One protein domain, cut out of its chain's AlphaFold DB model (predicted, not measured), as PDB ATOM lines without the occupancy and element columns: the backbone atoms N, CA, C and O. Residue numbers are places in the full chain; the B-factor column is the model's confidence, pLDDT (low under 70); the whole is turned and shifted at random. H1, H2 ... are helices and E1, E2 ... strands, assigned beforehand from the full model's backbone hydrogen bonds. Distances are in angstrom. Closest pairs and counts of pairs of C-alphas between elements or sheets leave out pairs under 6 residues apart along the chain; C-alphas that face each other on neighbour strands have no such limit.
ATOM      1  N   ARG A 319     191.812 315.688 345.227       95.56
ATOM      2  CA  ARG A 319     190.940 314.612 345.719       95.56
ATOM      3  C   ARG A 319     189.698 315.139 346.437       95.56
ATOM      4  O   ARG A 319     188.588 314.696 346.146       95.56
ATOM      5  N   ASN A 320     189.867 316.101 347.344       96.75
ATOM      6  CA  ASN A 320     188.745 316.651 348.106       96.75
ATOM      7  C   ASN A 320     187.811 317.481 347.213       96.75
ATOM      8  O   ASN A 320     186.600 317.471 347.429       96.75
ATOM      9  N   LEU A 321     188.344 318.178 346.200       96.88
ATOM     10  CA  LEU A 321     187.531 318.916 345.235       96.88
ATOM     11  C   LEU A 321     186.705 317.953 344.379       96.88
ATOM     12  O   LEU A 321     185.499 318.140 344.258       96.88
ATOM     13  N   ASN A 322     187.317 316.891 343.856       96.62
ATOM     14  CA  ASN A 322     186.609 315.869 343.085       96.62
ATOM     15  C   ASN A 322     185.509 315.188 343.918       96.62
ATOM     16  O   ASN A 322     184.393 315.021 343.436       96.62
ATOM     17  N   GLN A 323     185.760 314.887 345.198       97.06
ATOM     18  CA  GLN A 323     184.727 314.378 346.114       97.06
ATOM     19  C   GLN A 323     183.594 315.391 346.350       97.06
ATOM     20  O   GLN A 323     182.418 315.020 346.348       97.06
ATOM     21  N   PHE A 324     183.932 316.670 346.539       97.75
ATOM     22  CA  PHE A 324     182.950 317.747 346.689       97.75
ATOM     23  C   PHE A 324     182.046 317.865 345.455       97.75
ATOM     24  O   PHE A 324     180.825 317.970 345.608       97.75
ATOM     25  N   LEU A 325     182.631 317.808 344.256       98.00
ATOM     26  CA  LEU A 325     181.913 317.871 342.983       98.00
ATOM     27  C   LEU A 325     181.061 316.630 342.744       98.00
ATOM     28  O   LEU A 325     179.890 316.771 342.408       98.00
ATOM     29  N   GLN A 326     181.590 315.432 342.999       98.12
ATOM     30  CA  GLN A 326     180.817 314.198 342.872       98.12
ATOM     31  C   GLN A 326     179.583 314.224 343.778       98.12
ATOM     32  O   GLN A 326     178.476 313.935 343.333       98.12
ATOM     33  N   LYS A 327     179.736 314.675 345.029       98.25
ATOM     34  CA  LYS A 327     178.595 314.812 345.938       98.25
ATOM     35  C   LYS A 327     177.564 315.824 345.427       98.25
ATOM     36  O   LYS A 327     176.367 315.612 345.609       98.25
ATOM     37  N   ALA A 328     178.006 316.906 344.787       98.06
ATOM     38  CA  ALA A 328     177.112 317.869 344.154       98.06
ATOM     39  C   ALA A 328     176.339 317.253 342.970       98.06
ATOM     40  O   ALA A 328     175.129 317.461 342.887       98.06
ATOM     41  N   ILE A 329     176.998 316.456 342.115       98.06
ATOM     42  CA  ILE A 329     176.355 315.692 341.028       98.06
ATOM     43  C   ILE A 329     175.274 314.773 341.600       98.06
ATOM     44  O   ILE A 329     174.126 314.819 341.156       98.06
ATOM     45  N   ASP A 330     175.615 313.977 342.617       98.19
ATOM     46  CA  ASP A 330     174.690 313.017 343.225       98.19
ATOM     47  C   ASP A 330     173.439 313.718 343.776       98.19
ATOM     48  O   ASP A 330     172.317 313.256 343.584       98.19
ATOM     49  N   LEU A 331     173.609 314.861 344.448       97.50
ATOM     50  CA  LEU A 331     172.493 315.607 345.035       97.50
ATOM     51  C   LEU A 331     171.597 316.264 343.974       97.50
ATOM     52  O   LEU A 331     170.378 316.286 344.148       97.50
ATOM     53  N   LEU A 332     172.179 316.772 342.882       95.69
ATOM     54  CA  LEU A 332     171.429 317.359 341.767       95.69
ATOM     55  C   LEU A 332     170.648 316.295 340.984       95.69
ATOM     56  O   LEU A 332     169.459 316.471 340.739       95.69
ATOM     57  N   THR A 333     171.282 315.170 340.650       96.31
ATOM     58  CA  THR A 333     170.649 314.060 339.906       96.31
ATOM     59  C   THR A 333     169.560 313.342 340.712       96.31
ATOM     60  O   THR A 333     168.597 312.831 340.149       96.31
ATOM     61  N   GLN A 334     169.646 313.360 342.045       96.00
ATOM     62  CA  GLN A 334     168.591 312.870 342.946       96.00
ATOM     63  C   GLN A 334     167.452 313.882 343.170       96.00
ATOM     64  O   GLN A 334     166.564 313.626 343.985       96.00
ATOM     65  N   ASN A 335     167.483 315.038 342.499       92.69
ATOM     66  CA  ASN A 335     166.566 316.161 342.707       92.69
ATOM     67  C   ASN A 335     166.475 316.621 344.182       92.69
ATOM     68  O   ASN A 335     165.435 317.077 344.659       92.69
ATOM     69  N   ASN A 336     167.569 316.494 344.944       95.38
ATOM     70  CA  ASN A 336     167.637 316.897 346.348       95.38
ATOM     71  C   ASN A 336     168.267 318.290 346.480       95.38
ATOM     72  O   ASN A 336     169.338 318.467 347.069       95.38
ATOM     73  N   LEU A 337     167.580 319.295 345.926       93.12
ATOM     74  CA  LEU A 337     168.072 320.676 345.855       93.12
ATOM     75  C   LEU A 337     168.408 321.259 347.230       93.12
ATOM     76  O   LEU A 337     169.440 321.903 347.397       93.12
ATOM     77  N   LYS A 338     167.590 320.973 348.249       94.62
ATOM     78  CA  LYS A 338     167.838 321.447 349.615       94.62
ATOM     79  C   LYS A 338     169.182 320.951 350.154       94.62
ATOM     80  O   LYS A 338     169.955 321.740 350.693       94.62
ATOM     81  N   ALA A 339     169.468 319.655 350.019       96.50
ATOM     82  CA  ALA A 339     170.745 319.103 350.461       96.50
ATOM     83  C   ALA A 339     171.905 319.576 349.577       96.50
ATOM     84  O   ALA A 339     172.985 319.828 350.106       96.50
ATOM     85  N   PHE A 340     171.683 319.755 348.268       97.00
ATOM     86  CA  PHE A 340     172.665 320.374 347.377       97.00
ATOM     87  C   PHE A 340     173.058 321.767 347.879       97.00
ATOM     88  O   PHE A 340     174.240 322.016 348.067       97.00
ATOM     89  N   PHE A 341     172.107 322.655 348.178       96.69
ATOM     90  CA  PHE A 341     172.429 323.999 348.664       96.69
ATOM     91  C   PHE A 341     173.131 323.976 350.027       96.69
ATOM     92  O   PHE A 341     174.120 324.683 350.219       96.69
ATOM     93  N   ILE A 342     172.696 323.111 350.949       95.50
ATOM     94  CA  ILE A 342     173.387 322.926 352.235       95.50
ATOM     95  C   ILE A 342     174.815 322.417 352.032       95.50
ATOM     96  O   ILE A 342     175.698 322.828 352.764       95.50
ATOM     97  N   HIS A 343     175.092 321.566 351.046       96.69
ATOM     98  CA  HIS A 343     176.450 321.101 350.739       96.69
ATOM     99  C   HIS A 343     177.295 322.180 350.044       96.69
ATOM    100  O   HIS A 343     178.453 322.399 350.397       96.69
ATOM    101  N   SER A 344     176.694 322.886 349.091       96.75
ATOM    102  CA  SER A 344     177.372 323.705 348.084       96.75
ATOM    103  C   SER A 344     177.605 325.158 348.481       96.75
ATOM    104  O   SER A 344     178.497 325.788 347.922       96.75
ATOM    105  N   LEU A 345     176.823 325.725 349.402       96.75
ATOM    106  CA  LEU A 345     176.922 327.144 349.760       96.75
ATOM    107  C   LEU A 345     178.053 327.450 350.746       96.75
ATOM    108  O   LEU A 345     178.465 326.601 351.538       96.75
ATOM    109  N   SER A 346     178.502 328.708 350.756       95.00
ATOM    110  CA  SER A 346     179.344 329.231 351.838       95.00
ATOM    111  C   SER A 346     178.603 329.149 353.188       95.00
ATOM    112  O   SER A 346     177.372 329.202 353.201       95.00
ATOM    113  N   PRO A 347     179.292 329.078 354.346       93.19
ATOM    114  CA  PRO A 347     178.614 329.047 355.646       93.19
ATOM    115  C   PRO A 347     177.674 330.239 355.898       93.19
ATOM    116  O   PRO A 347     176.642 330.090 356.549       93.19
ATOM    117  N   SER A 348     178.014 331.427 355.384       93.12
ATOM    118  CA  SER A 348     177.161 332.616 355.480       93.12
ATOM    119  C   SER A 348     175.924 332.519 354.589       93.12
ATOM    120  O   SER A 348     174.834 332.890 355.021       93.12
ATOM    121  N   ASP A 349     176.061 332.003 353.366       95.25
ATOM    122  CA  ASP A 349     174.926 331.862 352.447       95.25
ATOM    123  C   ASP A 349     174.021 330.690 352.826       95.25
ATOM    124  O   ASP A 349     172.805 330.792 352.696       95.25
ATOM    125  N   GLU A 350     174.585 329.616 353.377       94.56
ATOM    126  CA  GLU A 350     173.834 328.507 353.963       94.56
ATOM    127  C   GLU A 350     172.926 328.996 355.098       94.56
ATOM    128  O   GLU A 350     171.750 328.640 355.139       94.56
ATOM    129  N   LEU A 351     173.429 329.868 355.980       93.94
ATOM    130  CA  LEU A 351     172.619 330.461 357.045       93.94
ATOM    131  C   LEU A 351     171.469 331.305 356.474       93.94
ATOM    132  O   LEU A 351     170.331 331.184 356.928       93.94
ATOM    133  N   ARG A 352     171.742 332.126 355.451       94.88
ATOM    134  CA  ARG A 352     170.717 332.932 354.762       94.88
ATOM    135  C   ARG A 352     169.666 332.055 354.079       94.88
ATOM    136  O   ARG A 352     168.478 332.381 354.111       94.88
ATOM    137  N   TYR A 353     170.093 330.942 353.488       94.75
ATOM    138  CA  TYR A 353     169.214 329.946 352.886       94.75
ATOM    139  C   TYR A 353     168.336 329.259 353.938       94.75
ATOM    140  O   TYR A 353     167.117 329.222 353.791       94.75
ATOM    141  N   ALA A 354     168.921 328.814 355.054       93.00
ATOM    142  CA  ALA A 354     168.194 328.197 356.165       93.00
ATOM    143  C   ALA A 354     167.155 329.140 356.802       93.00
ATOM    144  O   ALA A 354     166.114 328.687 357.272       93.00
ATOM    145  N   GLN A 355     167.409 330.452 356.778       94.12
ATOM    146  CA  GLN A 355     166.476 331.492 357.225       94.12
ATOM    147  C   GLN A 355     165.376 331.824 356.197       94.12
ATOM    148  O   GLN A 355     164.539 332.684 356.459       94.12
ATOM    149  N   GLY A 356     165.375 331.191 355.019       91.75
ATOM    150  CA  GLY A 356     164.400 331.442 353.954       91.75
ATOM    151  C   GLY A 356     164.599 332.766 353.211       91.75
ATOM    152  O   GLY A 356     163.709 333.199 352.483       91.75
ATOM    153  N   SER A 357     165.758 333.421 353.371       91.31
ATOM    154  CA  SER A 357     166.072 334.686 352.683       91.31
ATOM    155  C   SER A 357     166.465 334.489 351.214       91.31
ATOM    156  O   SER A 357     166.497 335.452 350.450       91.31
ATOM    157  N   LEU A 358     166.785 333.256 350.816       89.25
ATOM    158  CA  LEU A 358     167.158 332.877 349.454       89.25
ATOM    159  C   LEU A 358     166.185 331.805 348.958       89.25
ATOM    160  O   LEU A 358     165.975 330.800 349.634       89.25
ATOM    161  N   LYS A 359     165.577 332.031 347.789       89.75
ATOM    162  CA  LYS A 359     164.695 331.055 347.132       89.75
ATOM    163  C   LYS A 359     165.522 330.115 346.258       89.75
ATOM    164  O   LYS A 359     166.438 330.585 345.590       89.75
ATOM    165  N   ASP A 360     165.148 328.837 346.216       90.38
ATOM    166  CA  ASP A 360     165.864 327.784 345.473       90.38
ATOM    167  C   ASP A 360     166.176 328.164 344.018       90.38
ATOM    168  O   ASP A 360     167.305 328.023 343.566       90.38
ATOM    169  N   GLU A 361     165.185 328.686 343.294       88.56
ATOM    170  CA  GLU A 361     165.305 329.040 341.875       88.56
ATOM    171  C   GLU A 361     166.317 330.175 341.653       88.56
ATOM    172  O   GLU A 361     167.267 330.039 340.884       88.56
ATOM    173  N   ALA A 362     166.172 331.274 342.400       89.69
ATOM    174  CA  ALA A 362     167.109 332.394 342.352       89.69
ATOM    175  C   ALA A 362     168.529 331.959 342.745       89.69
ATOM    176  O   ALA A 362     169.512 332.433 342.178       89.69
ATOM    177  N   LEU A 363     168.634 331.038 343.705       92.38
ATOM    178  CA  LEU A 363     169.904 330.504 344.159       92.38
ATOM    179  C   LEU A 363     170.574 329.671 343.066       92.38
ATOM    180  O   LEU A 363     171.743 329.893 342.769       92.38
ATOM    181  N   PHE A 364     169.839 328.774 342.416       92.31
ATOM    182  CA  PHE A 364     170.369 327.977 341.316       92.31
ATOM    183  C   PHE A 364     170.874 328.860 340.167       92.31
ATOM    184  O   PHE A 364     172.020 328.702 339.754       92.31
ATOM    185  N   HIS A 365     170.085 329.844 339.719       89.31
ATOM    186  CA  HIS A 365     170.495 330.778 338.658       89.31
ATOM    187  C   HIS A 365     171.701 331.640 339.054       89.31
ATOM    188  O   HIS A 365     172.511 332.012 338.206       89.31
ATOM    189  N   SER A 366     171.866 331.934 340.349       92.44
ATOM    190  CA  SER A 366     173.059 332.630 340.848       92.44
ATOM    191  C   SER A 366     174.305 331.741 340.903       92.44
ATOM    192  O   SER A 366     175.420 332.246 340.799       92.44
ATOM    193  N   LEU A 367     174.140 330.425 341.061       94.81
ATOM    194  CA  LEU A 367     175.238 329.457 341.087       94.81
ATOM    195  C   LEU A 367     175.660 329.020 339.680       94.81
ATOM    196  O   LEU A 367     176.839 328.747 339.441       94.81
ATOM    197  N   PHE A 368     174.702 328.951 338.758       93.50
ATOM    198  CA  PHE A 368     174.865 328.424 337.410       93.50
ATOM    199  C   PHE A 368     174.362 329.446 336.391       93.50
ATOM    200  O   PHE A 368     173.177 329.493 336.067       93.50
ATOM    201  N   LYS A 369     175.275 330.263 335.858       91.56
ATOM    202  CA  LYS A 369     174.952 331.254 334.826       91.56
ATOM    203  C   LYS A 369     174.965 330.604 333.441       91.56
ATOM    204  O   LYS A 369     176.001 330.048 333.073       91.56
ATOM    205  N   PRO A 370     173.879 330.659 332.653       88.38
ATOM    206  CA  PRO A 370     173.860 330.098 331.303       88.38
ATOM    207  C   PRO A 370     175.002 330.644 330.431       88.38
ATOM    208  O   PRO A 370     175.365 331.817 330.524       88.38
ATOM    209  N   LEU A 371     175.602 329.789 329.596       85.31
ATOM    210  CA  LEU A 371     176.682 330.197 328.689       85.31
ATOM    211  C   LEU A 371     176.172 331.035 327.504       85.31
ATOM    212  O   LEU A 371     176.894 331.926 327.056       85.31
ATOM    213  N   SER A 372     174.965 330.748 327.008       74.44
ATOM    214  CA  SER A 372     174.320 331.515 325.940       74.44
ATOM    215  C   SER A 372     173.457 332.624 326.539       74.44
ATOM    216  O   SER A 372     172.570 332.343 327.343       74.44
ATOM    217  N   GLU A 373     173.726 333.868 326.144       56.78
ATOM    218  CA  GLU A 373     172.860 335.026 326.412       56.78
ATOM    219  C   GLU A 373     171.732 335.150 325.383       56.78
ATOM    220  O   GLU A 373     170.879 336.029 325.522       56.78
ATOM    221  N   GLU A 374     171.718 334.310 324.339       48.19
ATOM    222  CA  GLU A 374     170.611 334.337 323.395       48.19
ATOM    223  C   GLU A 374     169.331 333.978 324.150       48.19
ATOM    224  O   GLU A 374     169.287 332.919 324.788       48.19
ATOM    225  N   PRO A 375     168.298 334.839 324.105       42.44
ATOM    226  CA  PRO A 375     166.995 334.506 324.632       42.44
ATOM    227  C   PRO A 375     166.450 333.401 323.734       42.44
ATOM    228  O   PRO A 375     165.763 333.653 322.743       42.44
ATOM    229  N   VAL A 376     166.792 332.151 324.049       47.59
ATOM    230  CA  VAL A 376     165.959 331.032 323.642       47.59
ATOM    231  C   VAL A 376     164.597 331.400 324.204       47.59
ATOM    232  O   VAL A 376     164.470 331.681 325.391       47.59
ATOM    233  N   ASN A 377     163.634 331.553 323.306       42.00
ATOM    234  CA  ASN A 377     162.291 332.098 323.511       42.00
ATOM    235  C   ASN A 377     161.412 331.186 324.399       42.00
ATOM    236  O   ASN A 377     160.204 331.082 324.208       42.00
ATOM    237  N   GLU A 378     162.043 330.472 325.320       46.78
ATOM    238  CA  GLU A 378     161.493 329.523 326.262       46.78
ATOM    239  C   GLU A 378     161.630 330.156 327.646       46.78
ATOM    240  O   GLU A 378     162.634 330.806 327.946       46.78
ATOM    241  N   ASP A 379     160.578 330.031 328.452       52.03
ATOM    242  CA  ASP A 379     160.522 330.526 329.823       52.03
ATOM    243  C   ASP A 379     161.838 330.263 330.585       52.03
ATOM    244  O   ASP A 379     162.500 329.248 330.331       52.03
ATOM    245  N   PRO A 380     162.247 331.156 331.513       56.84
ATOM    246  CA  PRO A 380     163.433 330.927 332.336       56.84
ATOM    247  C   PRO A 380     163.368 329.509 332.895       56.84
ATOM    248  O   PRO A 380     162.357 329.161 333.497       56.84
ATOM    249  N   LEU A 381     164.406 328.694 332.642       63.72
ATOM    250  CA  LEU A 381     164.444 327.284 333.036       63.72
ATOM    251  C   LEU A 381     163.928 327.131 334.478       63.72
ATOM    252  O   LEU A 381     164.651 327.473 335.421       63.72
ATOM    253  N   ASP A 382     162.700 326.629 334.652       71.25
ATOM    254  CA  ASP A 382     162.175 326.355 335.986       71.25
ATOM    255  C   ASP A 382     162.798 325.050 336.466       71.25
ATOM    256  O   ASP A 382     162.376 323.943 336.130       71.25
ATOM    257  N   ILE A 383     163.857 325.193 337.256       71.50
ATOM    258  CA  ILE A 383     164.625 324.079 337.812       71.50
ATOM    259  C   ILE A 383     163.743 323.126 338.626       71.50
ATOM    260  O   ILE A 383     164.099 321.961 338.782       71.50
ATOM    261  N   ARG A 384     162.594 323.583 339.143       68.38
ATOM    262  CA  ARG A 384     161.684 322.735 339.927       68.38
ATOM    263  C   ARG A 384     160.990 321.682 339.076       68.38
ATOM    264  O   ARG A 384     160.730 320.589 339.576       68.38
ATOM    265  N   ASP A 385     160.753 322.000 337.809       74.38
ATOM    266  CA  ASP A 385     160.117 321.106 336.844       74.38
ATOM    267  C   ASP A 385     161.152 320.317 336.021       74.38
ATOM    268  O   ASP A 385     160.809 319.405 335.261       74.38
ATOM    269  N   MET A 386     162.443 320.620 336.203       78.88
ATOM    270  CA  MET A 386     163.535 319.931 335.531       78.88
ATOM    271  C   MET A 386     163.989 318.693 336.286       78.88
ATOM    272  O   MET A 386     164.663 318.751 337.312       78.88
ATOM    273  N   GLN A 387     163.713 317.536 335.694       90.25
ATOM    274  CA  GLN A 387     164.344 316.300 336.118       90.25
ATOM    275  C   GLN A 387     165.774 316.254 335.563       90.25
ATOM    276  O   GLN A 387     165.967 316.025 334.370       90.25
ATOM    277  N   ILE A 388     166.766 316.494 336.424       93.50
ATOM    278  CA  ILE A 388     168.192 316.418 336.079       93.50
ATOM    279  C   ILE A 388     168.617 314.948 336.008       93.50
ATOM    280  O   ILE A 388     168.498 314.216 336.988       93.50
ATOM    281  N   TYR A 389     169.138 314.524 334.858       94.31
ATOM    282  CA  TYR A 389     169.623 313.161 334.633       94.31
ATOM    283  C   TYR A 389     171.136 313.035 334.786       94.31
ATOM    284  O   TYR A 389     171.612 312.018 335.280       94.31
ATOM    285  N   ASP A 390     171.884 314.050 334.352       96.62
ATOM    286  CA  ASP A 390     173.347 314.047 334.387       96.62
ATOM    287  C   ASP A 390     173.888 315.456 334.647       96.62
ATOM    288  O   ASP A 390     173.333 316.457 334.182       96.62
ATOM    289  N   VAL A 391     174.995 315.524 335.384       96.62
ATOM    290  CA  VAL A 391     175.769 316.744 335.609       96.62
ATOM    291  C   VAL A 391     177.231 316.402 335.382       96.62
ATOM    292  O   VAL A 391     177.817 315.617 336.119       96.62
ATOM    293  N   THR A 392     177.838 317.019 334.376       97.31
ATOM    294  CA  THR A 392     179.237 316.792 334.019       97.31
ATOM    295  C   THR A 392     180.078 318.012 334.398       97.31
ATOM    296  O   THR A 392     179.899 319.101 333.839       97.31
ATOM    297  N   PHE A 393     181.018 317.823 335.326       96.94
ATOM    298  CA  PHE A 393     182.119 318.755 335.591       96.94
ATOM    299  C   PHE A 393     183.337 318.391 334.723       96.94
ATOM    300  O   PHE A 393     183.457 317.236 334.311       96.94
ATOM    301  N   PRO A 394     184.245 319.342 334.427       95.44
ATOM    302  CA  PRO A 394     185.515 319.006 333.793       95.44
ATOM    303  C   PRO A 394     186.338 318.095 334.707       95.44
ATOM    304  O   PRO A 394     186.266 318.210 335.931       95.44
ATOM    305  N   GLU A 395     187.139 317.219 334.107       93.31
ATOM    306  CA  GLU A 395     188.086 316.388 334.847       93.31
ATOM    307  C   GLU A 395     189.181 317.268 335.464       93.31
ATOM    308  O   GLU A 395     189.800 318.085 334.777       93.31
ATOM    309  N   ILE A 396     189.398 317.129 336.773       95.25
ATOM    310  CA  ILE A 396     190.367 317.930 337.522       95.25
ATOM    311  C   ILE A 396     191.529 317.028 337.917       95.25
ATOM    312  O   ILE A 396     191.428 316.258 338.873       95.25
ATOM    313  N   LEU A 397     192.619 317.150 337.159       95.00
ATOM    314  CA  LEU A 397     193.858 316.380 337.323       95.00
ATOM    315  C   LEU A 397     194.972 317.173 338.018       95.00
ATOM    316  O   LEU A 397     196.039 316.637 338.293       95.00
ATOM    317  N   GLU A 398     194.752 318.458 338.280       95.00
ATOM    318  CA  GLU A 398     195.678 319.325 339.003       95.00
ATOM    319  C   GLU A 398     194.911 320.385 339.792       95.00
ATOM    320  O   GLU A 398     193.727 320.615 339.543       95.00
ATOM    321  N   ASN A 399     195.565 321.038 340.754       94.94
ATOM    322  CA  ASN A 399     194.945 322.101 341.543       94.94
ATOM    323  C   ASN A 399     194.513 323.277 340.637       94.94
ATOM    324  O   ASN A 399     195.380 324.019 340.165       94.94
ATOM    325  N   PRO A 400     193.198 323.512 340.443       94.94
ATOM    326  CA  PRO A 400     192.717 324.504 339.487       94.94
ATOM    327  C   PRO A 400     192.628 325.915 340.087       94.94
ATOM    328  O   PRO A 400     192.220 326.866 339.414       94.94
ATOM    329  N   PHE A 401     192.946 326.072 341.375       92.94
ATOM    330  CA  PHE A 401     192.857 327.349 342.063       92.94
ATOM    331  C   PHE A 401     194.097 328.191 341.768       92.94
ATOM    332  O   PHE A 401     195.139 328.056 342.410       92.94
ATOM    333  N   LEU A 402     193.954 329.102 340.805       77.06
ATOM    334  CA  LEU A 402     194.953 330.129 340.539       77.06
ATOM    335  C   LEU A 402     195.071 331.043 341.759       77.06
ATOM    336  O   LEU A 402     194.099 331.666 342.185       77.06
ATOM    337  N   GLN A 403     196.275 331.129 342.311       69.50
ATOM    338  CA  GLN A 403     196.566 331.987 343.450       69.50
ATOM    339  C   GLN A 403     196.776 333.426 342.957       69.50
ATOM    340  O   GLN A 403     197.902 333.868 342.751       69.50
ATOM    341  N   THR A 404     195.684 334.154 342.716       67.00
ATOM    342  CA  THR A 404     195.735 335.574 342.312       67.00
ATOM    343  C   THR A 404     195.985 336.503 343.500       67.00
ATOM    344  O   THR A 404     196.493 337.609 343.329       67.00
ATOM    345  N   SER A 405     195.660 336.056 344.715       68.56
ATOM    346  CA  SER A 405     195.972 336.738 345.972       68.56
ATOM    347  C   SER A 405     196.212 335.728 347.098       68.56
ATOM    348  O   SER A 405     195.970 334.532 346.932       68.56
ATOM    349  N   LEU A 406     196.668 336.204 348.264       68.00
ATOM    350  CA  LEU A 406     196.926 335.362 349.443       68.00
ATOM    351  C   LEU A 406     195.692 334.564 349.901       68.00
ATOM    352  O   LEU A 406     195.839 333.502 350.502       68.00
ATOM    353  N   THR A 407     194.485 335.064 349.621       70.75
ATOM    354  CA  THR A 407     193.235 334.535 350.189       70.75
ATOM    355  C   THR A 407     192.142 334.244 349.163       70.75
ATOM    356  O   THR A 407     191.073 333.767 349.545       70.75
ATOM    357  N   ASP A 408     192.352 334.558 347.883       82.19
ATOM    358  CA  ASP A 408     191.339 334.366 346.843       82.19
ATOM    359  C   ASP A 408     191.715 333.213 345.912       82.19
ATOM    360  O   ASP A 408     192.506 333.361 344.985       82.19
ATOM    361  N   TYR A 409     191.130 332.053 346.200       89.56
ATOM    362  CA  TYR A 409     191.303 330.813 345.456       89.56
ATOM    363  C   TYR A 409     189.991 330.493 344.750       89.56
ATOM    364  O   TYR A 409     189.102 329.885 345.351       89.56
ATOM    365  N   VAL A 410     189.840 330.922 343.495       94.19
ATOM    366  CA  VAL A 410     188.583 330.736 342.753       94.19
ATOM    367  C   VAL A 410     188.815 330.034 341.423       94.19
ATOM    368  O   VAL A 410     189.551 330.515 340.567       94.19
ATOM    369  N   PHE A 411     188.104 328.930 341.237       94.94
ATOM    370  CA  PHE A 411     188.048 328.126 340.026       94.94
ATOM    371  C   PHE A 411     186.724 328.385 339.294       94.94
ATOM    372  O   PHE A 411     185.673 328.452 339.927       94.94
ATOM    373  N   ARG A 412     186.748 328.561 337.967       95.62
ATOM    374  CA  ARG A 412     185.553 328.872 337.157       95.62
ATOM    375  C   ARG A 412     185.339 327.842 336.048       95.62
ATOM    376  O   ARG A 412     185.702 328.118 334.905       95.62
ATOM    377  N   PRO A 413     184.791 326.657 336.364       95.75
ATOM    378  CA  PRO A 413     184.516 325.663 335.341       95.75
ATOM    379  C   PRO A 413     183.286 326.024 334.504       95.75
ATOM    380  O   PRO A 413     182.358 326.701 334.957       95.75
ATOM    381  N   LEU A 414     183.277 325.485 333.286       95.75
ATOM    382  CA  LEU A 414     182.060 325.260 332.517       95.75
ATOM    383  C   LEU A 414     181.511 323.887 332.891       95.75
ATOM    384  O   LEU A 414     182.259 322.913 332.908       95.75
ATOM    385  N   ILE A 415     180.219 323.815 333.178       95.56
ATOM    386  CA  ILE A 415     179.532 322.569 333.509       95.56
ATOM    387  C   ILE A 415     178.463 322.273 332.468       95.56
ATOM    388  O   ILE A 415     177.900 323.196 331.872       95.56
ATOM    389  N   ARG A 416     178.152 320.994 332.282       95.44
ATOM    390  CA  ARG A 416     177.020 320.546 331.470       95.44
ATOM    391  C   ARG A 416     175.973 319.920 332.380       95.44
ATOM    392  O   ARG A 416     176.311 319.045 333.167       95.44
ATOM    393  N   ILE A 417     174.721 320.340 332.252       93.88
ATOM    394  CA  ILE A 417     173.581 319.721 332.932       93.88
ATOM    395  C   ILE A 417     172.636 319.188 331.861       93.88
ATOM    396  O   ILE A 417     172.184 319.942 330.998       93.88
ATOM    397  N   THR A 418     172.340 317.895 331.918       93.56
ATOM    398  CA  THR A 418     171.355 317.241 331.057       93.56
ATOM    399  C   THR A 418     170.101 316.958 331.873       93.56
ATOM    400  O   THR A 418     170.153 316.269 332.890       93.56
ATOM    401  N   ALA A 419     168.974 317.490 331.417       91.94
ATOM    402  CA  ALA A 419     167.668 317.381 332.050       91.94
ATOM    403  C   ALA A 419     166.605 316.877 331.058       91.94
ATOM    404  O   ALA A 419     166.882 316.683 329.872       91.94
ATOM    405  N   SER A 420     165.373 316.691 331.537       90.12
ATOM    406  CA  SER A 420     164.202 316.317 330.726       90.12
ATOM    407  C   SER A 420     163.959 317.214 329.511       90.12
ATOM    408  O   SER A 420     163.489 316.724 328.488       90.12
ATOM    409  N   SER A 421     164.299 318.499 329.599       87.81
ATOM    410  CA  SER A 421     164.101 319.486 328.536       87.81
ATOM    411  C   SER A 421     165.264 319.592 327.543       87.81
ATOM    412  O   SER A 421     165.097 320.171 326.472       87.81
ATOM    413  N   GLY A 422     166.445 319.048 327.856       88.44
ATOM    414  CA  GLY A 422     167.620 319.167 326.996       88.44
ATOM    415  C   GLY A 422     168.948 319.172 327.749       88.44
ATOM    416  O   GLY A 422     169.026 318.839 328.928       88.44
ATOM    417  N   SER A 423     170.020 319.530 327.042       90.12
ATOM    418  CA  SER A 423     171.359 319.693 327.620       90.12
ATOM    419  C   SER A 423     171.782 321.153 327.581       90.12
ATOM    420  O   SER A 423     171.720 321.791 326.532       90.12
ATOM    421  N   TYR A 424     172.259 321.652 328.716       89.50
ATOM    422  CA  TYR A 424     172.585 323.057 328.929       89.50
ATOM    423  C   TYR A 424     174.006 323.199 329.467       89.50
ATOM    424  O   TYR A 424     174.482 322.358 330.232       89.50
ATOM    425  N   PHE A 425     174.674 324.284 329.082       91.81
ATOM    426  CA  PHE A 425     176.002 324.630 329.576       91.81
ATOM    427  C   PHE A 425     175.924 325.851 330.484       91.81
ATOM    428  O   PHE A 425     175.358 326.879 330.103       91.81
ATOM    429  N   PHE A 426     176.549 325.752 331.654       93.31
ATOM    430  CA  PHE A 426     176.583 326.826 332.638       93.31
ATOM    431  C   PHE A 426     178.018 327.191 333.006       93.31
ATOM    432  O   PHE A 426     178.891 326.336 333.146       93.31
ATOM    433  N   LYS A 427     178.247 328.485 333.209       95.12
ATOM    434  CA  LYS A 427     179.386 329.025 333.941       95.12
ATOM    435  C   LYS A 427     179.084 328.932 335.430       95.12
ATOM    436  O   LYS A 427     178.001 329.304 335.877       95.12
ATOM    437  N   THR A 428     180.062 328.495 336.207       96.25
ATOM    438  CA  THR A 428     179.981 328.534 337.667       96.25
ATOM    439  C   THR A 428     181.311 328.980 338.265       96.25
ATOM    440  O   THR A 428     182.299 329.165 337.554       96.25
ATOM    441  N   ALA A 429     181.327 329.250 339.566       96.25
ATOM    442  CA  ALA A 429     182.530 329.615 340.294       96.25
ATOM    443  C   ALA A 429     182.566 328.842 341.606       96.25
ATOM    444  O   ALA A 429     181.616 328.878 342.379       96.25
ATOM    445  N   ILE A 430     183.679 328.169 341.857       96.94
ATOM    446  CA  ILE A 430     183.952 327.419 343.075       96.94
ATOM    447  C   ILE A 430     185.098 328.118 343.783       96.94
ATOM    448  O   ILE A 430     186.106 328.459 343.165       96.94
ATOM    449  N   LYS A 431     184.954 328.331 345.084       95.62
ATOM    450  CA  LYS A 431     185.973 328.933 345.931       95.62
ATOM    451  C   LYS A 431     186.469 327.922 346.953       95.62
ATOM    452  O   LYS A 431     185.671 327.214 347.567       95.62
ATOM    453  N   MET A 432     187.784 327.879 347.145       95.44
ATOM    454  CA  MET A 432     188.381 327.241 348.314       95.44
ATOM    455  C   MET A 432     188.329 328.223 349.488       95.44
ATOM    456  O   MET A 432     188.652 329.404 349.339       95.44
ATOM    457  N   ALA A 433     187.888 327.750 350.652       93.25
ATOM    458  CA  ALA A 433     187.798 328.563 351.857       93.25
ATOM    459  C   ALA A 433     189.165 329.165 352.221       93.25
ATOM    460  O   ALA A 433     190.190 328.499 352.092       93.25
ATOM    461  N   LYS A 434     189.172 330.406 352.739       90.38
ATOM    462  CA  LYS A 434     190.395 331.074 353.230       90.38
ATOM    463  C   LYS A 434     191.138 330.196 354.246       90.38
ATOM    464  O   LYS A 434     192.358 330.087 354.183       90.38
ATOM    465  N   ASN A 435     190.379 329.559 355.140       93.06
ATOM    466  CA  ASN A 435     190.862 328.538 356.058       93.06
ATOM    467  C   ASN A 435     190.226 327.175 355.710       93.06
ATOM    468  O   ASN A 435     189.148 326.843 356.222       93.06
ATOM    469  N   PRO A 436     190.876 326.374 354.846       93.44
ATOM    470  CA  PRO A 436     190.350 325.084 354.410       93.44
ATOM    471  C   PRO A 436     190.490 323.982 355.477       93.44
ATOM    472  O   PRO A 436     190.037 322.860 355.263       93.44
ATOM    473  N   PHE A 437     191.099 324.280 356.631       94.19
ATOM    474  CA  PHE A 437     191.313 323.321 357.718       94.19
ATOM    475  C   PHE A 437     190.150 323.262 358.714       94.19
ATOM    476  O   PHE A 437     190.077 322.306 359.498       94.19
ATOM    477  N   THR A 438     189.246 324.251 358.676       87.88
ATOM    478  CA  THR A 438     188.059 324.313 359.541       87.88
ATOM    479  C   THR A 438     187.090 323.158 359.282       87.88
ATOM    480  O   THR A 438     187.048 322.577 358.201       87.88
ATOM    481  N   SER A 439     186.280 322.819 360.287       68.75
ATOM    482  CA  SER A 439     185.351 321.681 360.238       68.75
ATOM    483  C   SER A 439     184.135 321.882 359.332       68.75
ATOM    484  O   SER A 439     183.368 320.942 359.154       68.75
ATOM    485  N   LYS A 440     183.920 323.087 358.787       85.31
ATOM    486  CA  LYS A 440     182.705 323.384 358.023       85.31
ATOM    487  C   LYS A 440     182.829 322.913 356.580       85.31
ATOM    488  O   LYS A 440     182.190 321.935 356.212       85.31
ATOM    489  N   LYS A 441     183.613 323.615 355.755       92.31
ATOM    490  CA  LYS A 441     183.714 323.349 354.313       92.31
ATOM    491  C   LYS A 441     185.055 323.807 353.757       92.31
ATOM    492  O   LYS A 441     185.460 324.943 353.994       92.31
ATOM    493  N   GLN A 442     185.691 322.945 352.968       95.94
ATOM    494  CA  GLN A 442     186.888 323.295 352.200       95.94
ATOM    495  C   GLN A 442     186.535 324.036 350.905       95.94
ATOM    496  O   GLN A 442     187.222 324.990 350.547       95.94
ATOM    497  N   PHE A 443     185.457 323.631 350.230       97.31
ATOM    498  CA  PHE A 443     185.003 324.208 348.964       97.31
ATOM    499  C   PHE A 443     183.534 324.604 349.042       97.31
ATOM    500  O   PHE A 443     182.762 324.017 349.800       97.31
ATOM    501  N   TYR A 444     183.160 325.605 348.256       97.31
ATOM    502  CA  TYR A 444     181.777 326.022 348.062       97.31
ATOM    503  C   TYR A 444     181.638 326.753 346.729       97.31
ATOM    504  O   TYR A 444     182.599 327.323 346.209       97.31
ATOM    505  N   PHE A 445     180.436 326.759 346.175       97.44
ATOM    506  CA  PHE A 445     180.108 327.565 345.013       97.44
ATOM    507  C   PHE A 445     179.850 329.022 345.423       97.44
ATOM    508  O   PHE A 445     179.302 329.301 346.492       97.44
ATOM    509  N   LEU A 446     180.258 329.957 344.570       95.19
ATOM    510  CA  LEU A 446     180.011 331.385 344.733       95.19
ATOM    511  C   LEU A 446     178.706 331.782 344.055       95.19
ATOM    512  O   LEU A 446     178.480 331.434 342.898       95.19
TER     513      LEU A 446
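AT A GLANCE: This is residues 319 to 446 of the 448 residues of an uncharacterized protein of Spirochaetales bacterium (UniProt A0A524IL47). A long ribbon of two strands bends midway, where E2 runs on into E3 and E4 runs on into E5; E1 is added beside E3 in one half and E6 beside E5 in the other, and H1 bridges the two halves, packing on E1 and E6. H2 and H3 fold back from H1 in a zigzag, H4 stands near H2, and loop residues 373 to 379 stick out. The printed part has 128 residues with four named helices followed by six named strands, of mixed class; its two antiparallel sheets have the orders E1, E3, E4 and E2, E5, E6. It is compact, with a radius of gyration of the C-alphas of 14.8 A and spans of 43 by 34 by 25 A.

IN THESE COORDINATES: H1, residues 319 to 333, begins at C-alpha 319 (190.940, 314.612, 345.719) and is 21.1 A long. H2 is residues 337 to 344, H3 residues 347 to 354 and H4 residues 360 to 367. E1, residues 388 to 392, begins at C-alpha 388 (168.192, 316.418, 336.079). E2 is residues 409 to 411, E3 residues 414 to 419, 16.4 A long, and E4 residues 422 to 427, 16.8 A long. E5 is residues 430 to 432, and E6, residues 443 to 445, ends at C-alpha 445 (180.108, 327.565, 345.013).

HOW THE PARTS SIT: H1 is on one face of the sheet E1 E3 E4, making two layers, a helix layer and a sheet layer, at a height over the sheet of 7.2 A; its closest C-alphas to E1 are those of Thr 333 and Ile 388, 5.1 A apart. Its residues 320 to 325 are on the sheet E2 E5 E6, which H2 only grazes with residues 341 to 344. E1 and E3 have N 392 and O 416 within hydrogen-bond range at 2.8 A, and the hairpin E3 and E4 has N 417 and O 424 at 2.9 A. E2 and E5 have N 411 and O 430 at 2.8 A; the hairpin E5 and E6 has N 431 and O 444 at 2.8 A. Residues 369 to 370 pair antiparallel with residues 426 to 427 of E4. H1 touches H2 with residues 328 to 332 alone, the closest C-alphas being those of Leu 331 and Phe 340, 5.3 A apart; this helical hairpin has a shallow tilt of 11 degrees. H2 and H3, also a helical hairpin, only just touch, with 3 pairs of C-alphas within 8 A; the closest are those of Ile 342 and Glu 350, 5.9 A apart. H2 and H4 are close but not clearly touching, with the C-alphas of Leu 337 and Asp 360 7.5 A apart. Every O i to N i+4 pair is within hydrogen-bond range in H1, H2, H3 and H4.

THE WHOLE: The C-alphas farthest apart, those of Asn 377 and Phe 437, are 45.7 A from each other. The printed part has no cut; the links H4 to E1 and E1 to E2 are long. The mean pLDDT of the printed part is 88.6, and residues 373 to 381, 384, 403 to 406 and 439 are under 70.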